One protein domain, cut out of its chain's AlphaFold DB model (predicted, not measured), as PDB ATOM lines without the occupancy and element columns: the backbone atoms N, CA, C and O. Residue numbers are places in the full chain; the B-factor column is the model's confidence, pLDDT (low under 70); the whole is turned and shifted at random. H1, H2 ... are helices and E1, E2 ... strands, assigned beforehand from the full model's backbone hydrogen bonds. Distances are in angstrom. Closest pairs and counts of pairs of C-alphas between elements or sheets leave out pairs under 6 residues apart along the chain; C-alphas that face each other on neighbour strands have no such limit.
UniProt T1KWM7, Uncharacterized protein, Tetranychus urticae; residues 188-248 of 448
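AT A GLANCE: This is residues 188 to 248 of the 448 residues of an uncharacterized protein of Tetranychus urticae (UniProt T1KWM7). This is a rod with one long helix, H1, along one side; H2 and the two-strand hairpin E1 and E2 follow one another along its other side, with H2 beside the later part of H1 and E1 loosely near its earlier part. The turn from H1 back into H2 is at one end of the rod, where residues 213 to 218 stick out, and the loop between E1 and E2 makes the other end. The printed part has 61 residues, with two named helices and two named strands in the order H1, H2, E1, E2; the sheet, E1 - E2, is antiparallel, and the class is mostly helix. The whole is loose, with a radius of gyration of the C-alphas of 14.8 A and spans of 48 by 20 by 12 A.

HOW THE PARTS SIT: Look first at E1, residues 230 to 233, and E2, residues 244 to 247, which form a hairpin of antiparallel neighbours at 162 degrees. Their C-alphas 231 and 246 face each other at 4.5 A. Across the pair, N 230 and O 247 are 2.8 A apart and N 245 and O 232 are 2.9 A apart, both within hydrogen-bond range. Next find H1, residues 188 to 210: the closest C-alphas of H1 and E1 are those of Val 193 and Leu 233, 7.8 A apart, the one pair within 8 A. H1 and E2 are apart. Then turn to H2, residues 217 to 227, which touches H1; the closest C-alphas are those of Leu 204 and Ala 227, 5.0 A apart. H1 touches H2 with residues 200 to 208 alone. The two helices form a helical hairpin, running opposite ways at a steep tilt of 40 degrees. H2 and E2 are apart. In H1 and H2 every O i to N i+4 pair is within hydrogen-bond range.

IN THESE COORDINATES: Find C-alpha 230 at (-0.477, -21.530, 44.669), where E1 begins; it runs 10.3 A to C-alpha 233. E2 also runs 10.3 A, from C-alpha 244 to C-alpha 247 at (-1.424, -21.351, 49.630). Go to C-alpha 188 at (-1.138, -4.418, 35.193); from there H1 runs 33.7 A to C-alpha 210. H2 runs 15.3 A from C-alpha 217 to C-alpha 227.

THE WHOLE: The two C-alphas farthest apart are those of Thr 215 and Leu 238, at 48.2 A. The printed part has no cut, from residue 188 to residue 248. Look between the elements and you will find a short link of 6 residues from H1 to H2, a tight link of 2 from H2 to E1 and a short link of 10 from E1 to E2. The mean pLDDT of the printed part is 90.7, and no printed residue is under 70 in this predicted model.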
ATOM      1  N   SER A 188      -1.645  -4.320  33.820       92.12
ATOM      2  CA  SER A 188      -1.138  -4.418  35.193       92.12
ATOM      3  C   SER A 188      -1.306  -5.813  35.798       92.12
ATOM      4  O   SER A 188      -0.397  -6.290  36.473       92.12
ATOM      5  N   THR A 189      -2.428  -6.493  35.534       92.12
ATOM      6  CA  THR A 189      -2.663  -7.867  36.003       92.12
ATOM      7  C   THR A 189      -1.619  -8.811  35.410       92.12
ATOM      8  O   THR A 189      -0.985  -9.559  36.149       92.12
ATOM      9  N   ASN A 190      -1.358  -8.711  34.102       94.12
ATOM     10  CA  ASN A 190      -0.346  -9.529  33.425       94.12
ATOM     11  C   ASN A 190       1.067  -9.241  33.945       94.12
ATOM     12  O   ASN A 190       1.844 -10.171  34.148       94.12
ATOM     13  N   SER A 191       1.403  -7.973  34.203       95.88
ATOM     14  CA  SER A 191       2.701  -7.596  34.775       95.88
ATOM     15  C   SER A 191       2.902  -8.162  36.183       95.88
ATOM     16  O   SER A 191       3.968  -8.706  36.470       95.88
ATOM     17  N   ILE A 192       1.884  -8.080  37.049       94.44
ATOM     18  CA  ILE A 192       1.944  -8.645  38.405       94.44
ATOM     19  C   ILE A 192       2.106 -10.167  38.335       94.44
ATOM     20  O   ILE A 192       3.008 -10.714  38.969       94.44
ATOM     21  N   VAL A 193       1.283 -10.853  37.535       95.69
ATOM     22  CA  VAL A 193       1.347 -12.314  37.381       95.69
ATOM     23  C   VAL A 193       2.693 -12.752  36.796       95.69
ATOM     24  O   VAL A 193       3.302 -13.678  37.323       95.69
ATOM     25  N   GLY A 194       3.220 -12.059  35.783       96.94
ATOM     26  CA  GLY A 194       4.545 -12.345  35.221       96.94
ATOM     27  C   GLY A 194       5.677 -12.189  36.245       96.94
ATOM     28  O   GLY A 194       6.576 -13.033  36.322       96.94
ATOM     29  N   GLY A 195       5.607 -11.154  37.090       97.12
ATOM     30  CA  GLY A 195       6.532 -10.975  38.208       97.12
ATOM     31  C   GLY A 195       6.459 -12.126  39.216       97.12
ATOM     32  O   GLY A 195       7.491 -12.665  39.613       97.12
ATOM     33  N   LEU A 196       5.246 -12.556  39.578       95.62
ATOM     34  CA  LEU A 196       5.027 -13.680  40.492       95.62
ATOM     35  C   LEU A 196       5.541 -15.007  39.916       95.62
ATOM     36  O   LEU A 196       6.215 -15.740  40.635       95.62
ATOM     37  N   ILE A 197       5.301 -15.286  38.630       97.19
ATOM     38  CA  ILE A 197       5.859 -16.457  37.929       97.19
ATOM     39  C   ILE A 197       7.388 -16.453  38.024       97.19
ATOM     40  O   ILE A 197       7.991 -17.459  38.397       97.19
ATOM     41  N   THR A 198       8.021 -15.309  37.748       97.50
ATOM     42  CA  THR A 198       9.486 -15.176  37.809       97.50
ATOM     43  C   THR A 198      10.020 -15.417  39.223       97.50
ATOM     44  O   THR A 198      11.022 -16.109  39.393       97.50
ATOM     45  N   LEU A 199       9.345 -14.898  40.256       95.75
ATOM     46  CA  LEU A 199       9.734 -15.121  41.652       95.75
ATOM     47  C   LEU A 199       9.602 -16.594  42.068       95.75
ATOM     48  O   LEU A 199      10.523 -17.129  42.685       95.75
ATOM     49  N   GLN A 200       8.501 -17.259  41.702       94.62
ATOM     50  CA  GLN A 200       8.312 -18.691  41.969       94.62
ATOM     51  C   GLN A 200       9.386 -19.537  41.273       94.62
ATOM     52  O   GLN A 200       9.959 -20.431  41.894       94.62
ATOM     53  N   LEU A 201       9.736 -19.206  40.026       96.06
ATOM     54  CA  LEU A 201      10.807 -19.883  39.296       96.06
ATOM     55  C   LEU A 201      12.168 -19.719  39.986       96.06
ATOM     56  O   LEU A 201      12.904 -20.694  40.127       96.06
ATOM     57  N   ILE A 202      12.507 -18.514  40.456       96.19
ATOM     58  CA  ILE A 202      13.757 -18.280  41.196       96.19
ATOM     59  C   ILE A 202      13.791 -19.121  42.478       96.19
ATOM     60  O   ILE A 202      14.825 -19.712  42.791       96.19
ATOM     61  N   HIS A 203      12.683 -19.203  43.220       94.75
ATOM     62  CA  HIS A 203      12.600 -20.050  44.413       94.75
ATOM     63  C   HIS A 203      12.779 -21.533  44.079       94.75
ATOM     64  O   HIS A 203      13.575 -22.205  44.740       94.75
ATOM     65  N   LEU A 204      12.109 -22.017  43.030       95.56
ATOM     66  CA  LEU A 204      12.225 -23.393  42.551       95.56
ATOM     67  C   LEU A 204      13.665 -23.736  42.168       95.56
ATOM     68  O   LEU A 204      14.216 -24.708  42.674       95.56
ATOM     69  N   LEU A 205      14.311 -22.911  41.342       95.31
ATOM     70  CA  LEU A 205      15.691 -23.143  40.909       95.31
ATOM     71  C   LEU A 205      16.674 -23.143  42.081       95.31
ATOM     72  O   LEU A 205      17.586 -23.965  42.118       95.31
ATOM     73  N   ARG A 206      16.485 -22.254  43.064       94.75
ATOM     74  CA  ARG A 206      17.315 -22.243  44.276       94.75
ATOM     75  C   ARG A 206      17.168 -23.538  45.066       94.75
ATOM     76  O   ARG A 206      18.182 -24.083  45.487       94.75
ATOM     77  N   LYS A 207      15.937 -24.026  45.238       92.88
ATOM     78  CA  LYS A 207      15.647 -25.270  45.962       92.88
ATOM     79  C   LYS A 207      16.153 -26.503  45.222       92.88
ATOM     80  O   LYS A 207      16.775 -27.352  45.847       92.88
ATOM     81  N   LEU A 208      15.990 -26.560  43.903       92.62
ATOM     82  CA  LEU A 208      16.541 -27.633  43.073       92.62
ATOM     83  C   LEU A 208      18.074 -27.641  43.072       92.62
ATOM     84  O   LEU A 208      18.681 -28.706  43.075       92.62
ATOM     85  N   ASN A 209      18.717 -26.474  43.140       92.94
ATOM     86  CA  ASN A 209      20.173 -26.394  43.242       92.94
ATOM     87  C   ASN A 209      20.717 -26.927  44.587       92.94
ATOM     88  O   ASN A 209      21.871 -27.348  44.637       92.94
ATOM     89  N   GLU A 210      19.912 -26.940  45.661       91.19
ATOM     90  CA  GLU A 210      20.274 -27.604  46.929       91.19
ATOM     91  C   GLU A 210      20.386 -29.130  46.760       91.19
ATOM     92  O   GLU A 210      21.172 -29.756  47.463       91.19
ATOM     93  N   VAL A 211      19.639 -29.711  45.815       90.81
ATOM     94  CA  VAL A 211      19.540 -31.161  45.562       90.81
ATOM     95  C   VAL A 211      20.041 -31.547  44.169       90.81
ATOM     96  O   VAL A 211      19.614 -32.539  43.591       90.81
ATOM     97  N   LYS A 212      20.977 -30.769  43.614       87.88
ATOM     98  CA  LYS A 212      21.478 -30.952  42.239       87.88
ATOM     99  C   LYS A 212      22.084 -32.341  41.970       87.88
ATOM    100  O   LYS A 212      22.055 -32.801  40.836       87.88
ATOM    101  N   ASP A 213      22.654 -32.962  43.005       90.06
ATOM    102  CA  ASP A 213      23.330 -34.262  42.936       90.06
ATOM    103  C   ASP A 213      22.433 -35.402  43.467       90.06
ATOM    104  O   ASP A 213      22.868 -36.553  43.532       90.06
ATOM    105  N   ALA A 214      21.194 -35.097  43.875       85.31
ATOM    106  CA  ALA A 214      20.264 -36.088  44.402       85.31
ATOM    107  C   ALA A 214      19.743 -36.992  43.275       85.31
ATOM    108  O   ALA A 214      19.346 -36.526  42.209       85.31
ATOM    109  N   THR A 215      19.723 -38.301  43.527       85.75
ATOM    110  CA  THR A 215      19.156 -39.309  42.618       85.75
ATOM    111  C   THR A 215      17.768 -39.780  43.047       85.75
ATOM    112  O   THR A 215      17.081 -40.436  42.264       85.75
ATOM    113  N   ASP A 216      17.341 -39.460  44.274       90.19
ATOM    114  CA  ASP A 216      16.019 -39.812  44.785       90.19
ATOM    115  C   ASP A 216      14.970 -38.787  44.338       90.19
ATOM    116  O   ASP A 216      14.968 -37.631  44.767       90.19
ATOM    117  N   GLN A 217      14.030 -39.235  43.503       88.50
ATOM    118  CA  GLN A 217      12.930 -38.408  43.012       88.50
ATOM    119  C   GLN A 217      12.064 -37.855  44.152       88.50
ATOM    120  O   GLN A 217      11.566 -36.737  44.048       88.50
ATOM    121  N   LYS A 218      11.920 -38.585  45.267       89.25
ATOM    122  CA  LYS A 218      11.109 -38.119  46.403       89.25
ATOM    123  C   LYS A 218      11.707 -36.887  47.069       89.25
ATOM    124  O   LYS A 218      10.967 -36.005  47.498       89.25
ATOM    125  N   GLU A 219      13.034 -36.821  47.148       90.00
ATOM    126  CA  GLU A 219      13.738 -35.663  47.694       90.00
ATOM    127  C   GLU A 219      13.560 -34.441  46.782       90.00
ATOM    128  O   GLU A 219      13.249 -33.347  47.259       90.00
ATOM    129  N   ILE A 220      13.668 -34.642  45.466       89.56
ATOM    130  CA  ILE A 220      13.446 -33.599  44.456       89.56
ATOM    131  C   ILE A 220      12.002 -33.079  44.524       89.56
ATOM    132  O   ILE A 220      11.787 -31.868  44.612       89.56
ATOM    133  N   ASP A 221      11.012 -33.972  44.548       89.12
ATOM    134  CA  ASP A 221       9.590 -33.617  44.606       89.12
ATOM    135  C   ASP A 221       9.248 -32.842  45.884       89.12
ATOM    136  O   ASP A 221       8.504 -31.858  45.845       89.12
ATOM    137  N   GLN A 222       9.834 -33.238  47.016       89.75
ATOM    138  CA  GLN A 222       9.667 -32.537  48.284       89.75
ATOM    139  C   GLN A 222      10.216 -31.105  48.207       89.75
ATOM    140  O   GLN A 222       9.541 -30.157  48.614       89.75
ATOM    141  N   LYS A 223      11.399 -30.913  47.610       91.12
ATOM    142  CA  LYS A 223      11.969 -29.574  47.391       91.12
ATOM    143  C   LYS A 223      11.126 -28.726  46.445       91.12
ATOM    144  O   LYS A 223      10.966 -27.532  46.695       91.12
ATOM    145  N   CYS A 224      10.553 -29.325  45.403       89.75
ATOM    146  CA  CYS A 224       9.609 -28.651  44.511       89.75
ATOM    147  C   CYS A 224       8.367 -28.158  45.269       89.75
ATOM    148  O   CYS A 224       7.977 -26.998  45.117       89.75
ATOM    149  N   LYS A 225       7.777 -29.006  46.123       90.19
ATOM    150  CA  LYS A 225       6.616 -28.650  46.957       90.19
ATOM    151  C   LYS A 225       6.922 -27.547  47.968       90.19
ATOM    152  O   LYS A 225       6.085 -26.682  48.209       90.19
ATOM    153  N   GLU A 226       8.120 -27.549  48.544       89.69
ATOM    154  CA  GLU A 226       8.565 -26.498  49.465       89.69
ATOM    155  C   GLU A 226       8.776 -25.152  48.764       89.69
ATOM    156  O   GLU A 226       8.501 -24.099  49.346       89.69
ATOM    157  N   ALA A 227       9.282 -25.177  47.527       91.12
ATOM    158  CA  ALA A 227       9.630 -23.978  46.774       91.12
ATOM    159  C   ALA A 227       8.410 -23.215  46.248       91.12
ATOM    160  O   ALA A 227       8.403 -21.980  46.244       91.12
ATOM    161  N   CYS A 228       7.412 -23.958  45.773       92.44
ATOM    162  CA  CYS A 228       6.300 -23.425  45.002       92.44
ATOM    163  C   CYS A 228       5.046 -23.238  45.858       92.44
ATOM    164  O   CYS A 228       4.743 -24.036  46.745       92.44
ATOM    165  N   LYS A 229       4.277 -22.189  45.556       93.25
ATOM    166  CA  LYS A 229       2.982 -21.901  46.185       93.25
ATOM    167  C   LYS A 229       1.917 -21.621  45.133       93.25
ATOM    168  O   LYS A 229       2.206 -21.065  44.074       93.25
ATOM    169  N   CYS A 230       0.672 -21.954  45.455       94.06
ATOM    170  CA  CYS A 230      -0.477 -21.530  44.669       94.06
ATOM    171  C   CYS A 230      -0.820 -20.081  45.037       94.06
ATOM    172  O   CYS A 230      -1.224 -19.802  46.169       94.06
ATOM    173  N   ILE A 231      -0.613 -19.149  44.101       93.81
ATOM    174  CA  ILE A 231      -0.786 -17.715  44.348       93.81
ATOM    175  C   ILE A 231      -2.014 -17.182  43.615       93.81
ATOM    176  O   ILE A 231      -2.122 -17.301  42.397       93.81
ATOM    177  N   TYR A 232      -2.892 -16.513  44.357       93.81
ATOM    178  CA  TYR A 232      -4.072 -15.830  43.837       93.81
ATOM    179  C   TYR A 232      -3.909 -14.319  43.961       93.81
ATOM    180  O   TYR A 232      -3.695 -13.796  45.058       93.81
ATOM    181  N   LEU A 233      -4.069 -13.619  42.840       92.31
ATOM    182  CA  LEU A 233      -4.263 -12.174  42.813       92.31
ATOM    183  C   LEU A 233      -5.764 -11.890  42.891       92.31
ATOM    184  O   LEU A 233      -6.524 -12.268  42.003       92.31
ATOM    185  N   ARG A 234      -6.195 -11.234  43.964       89.62
ATOM    186  CA  ARG A 234      -7.600 -10.913  44.212       89.62
ATOM    187  C   ARG A 234      -7.892  -9.456  43.913       89.62
ATOM    188  O   ARG A 234      -7.024  -8.599  44.018       89.62
ATOM    189  N   LYS A 235      -9.153  -9.160  43.613       86.62
ATOM    190  CA  LYS A 235      -9.672  -7.794  43.633       86.62
ATOM    191  C   LYS A 235     -10.197  -7.514  45.036       86.62
ATOM    192  O   LYS A 235     -11.163  -8.137  45.460       86.62
ATOM    193  N   VAL A 236      -9.552  -6.606  45.759       84.94
ATOM    194  CA  VAL A 236      -9.924  -6.263  47.136       84.94
ATOM    195  C   VAL A 236     -10.106  -4.754  47.276       84.94
ATOM    196  O   VAL A 236      -9.565  -3.984  46.482       84.94
ATOM    197  N   GLY A 237     -10.901  -4.321  48.257       82.19
ATOM    198  CA  GLY A 237     -11.042  -2.898  48.571       82.19
ATOM    199  C   GLY A 237      -9.727  -2.301  49.083       82.19
ATOM    200  O   GLY A 237      -8.860  -3.023  49.566       82.19
ATOM    201  N   LEU A 238      -9.594  -0.973  49.032       73.31
ATOM    202  CA  LEU A 238      -8.354  -0.254  49.377       73.31
ATOM    203  C   LEU A 238      -7.797  -0.578  50.777       73.31
ATOM    204  O   LEU A 238      -6.590  -0.526  50.986       73.31
ATOM    205  N   ASN A 239      -8.662  -0.950  51.723       75.81
ATOM    206  CA  ASN A 239      -8.285  -1.227  53.113       75.81
ATOM    207  C   ASN A 239      -8.002  -2.714  53.395       75.81
ATOM    208  O   ASN A 239      -7.640  -3.076  54.516       75.81
ATOM    209  N   ALA A 240      -8.191  -3.591  52.410       75.31
ATOM    210  CA  ALA A 240      -8.022  -5.023  52.579       75.31
ATOM    211  C   ALA A 240      -6.564  -5.430  52.311       75.31
ATOM    212  O   ALA A 240      -5.999  -5.172  51.252       75.31
ATOM    213  N   ARG A 241      -5.939  -6.099  53.286       72.19
ATOM    214  CA  ARG A 241      -4.502  -6.453  53.265       72.19
ATOM    215  C   ARG A 241      -4.167  -7.688  52.430       72.19
ATOM    216  O   ARG A 241      -3.035  -8.155  52.428       72.19
ATOM    217  N   ASN A 242      -5.154  -8.248  51.746       82.88
ATOM    218  CA  ASN A 242      -5.108  -9.591  51.197       82.88
ATOM    219  C   ASN A 242      -5.252  -9.548  49.660       82.88
ATOM    220  O   ASN A 242      -5.988 -10.332  49.068       82.88
ATOM    221  N   LEU A 243      -4.550  -8.616  49.007       88.50
ATOM    222  CA  LEU A 243      -4.525  -8.497  47.543       88.50
ATOM    223  C   LEU A 243      -3.901  -9.736  46.888       88.50
ATOM    224  O   LEU A 243      -4.431 -10.259  45.914       88.50
ATOM    225  N   ILE A 244      -2.795 -10.224  47.449       91.62
ATOM    226  CA  ILE A 244      -2.128 -11.452  47.020       91.62
ATOM    227  C   ILE A 244      -2.294 -12.478  48.135       91.62
ATOM    228  O   ILE A 244      -2.055 -12.184  49.307       91.62
ATOM    229  N   SER A 245      -2.712 -13.688  47.788       90.88
ATOM    230  CA  SER A 245      -2.691 -14.818  48.713       90.88
ATOM    231  C   SER A 245      -1.915 -15.976  48.175       90.88
ATOM    232  O   SER A 245      -1.908 -16.217  46.979       90.88
ATOM    233  N   SER A 246      -1.275 -16.668  49.103       92.19
ATOM    234  CA  SER A 246      -0.381 -17.775  48.845       92.19
ATOM    235  C   SER A 246      -0.862 -18.951  49.674       92.19
ATOM    236  O   SER A 246      -1.017 -18.817  50.887       92.19
ATOM    237  N   TYR A 247      -1.061 -20.082  49.015       92.19
ATOM    238  CA  TYR A 247      -1.424 -21.351  49.630       92.19
ATOM    239  C   TYR A 247      -0.398 -22.415  49.258       92.19
ATOM    240  O   TYR A 247       0.322 -22.286  48.261       92.19
ATOM    241  N   ASP A 248      -0.329 -23.465  50.064       92.69
ATOM    242  CA  ASP A 248       0.463 -24.643  49.730       92.69
ATOM    243  C   ASP A 248      -0.114 -25.344  48.495       92.69
ATOM    244  O   ASP A 248      -1.292 -25.192  48.163       92.69
TER     245      ASP A 248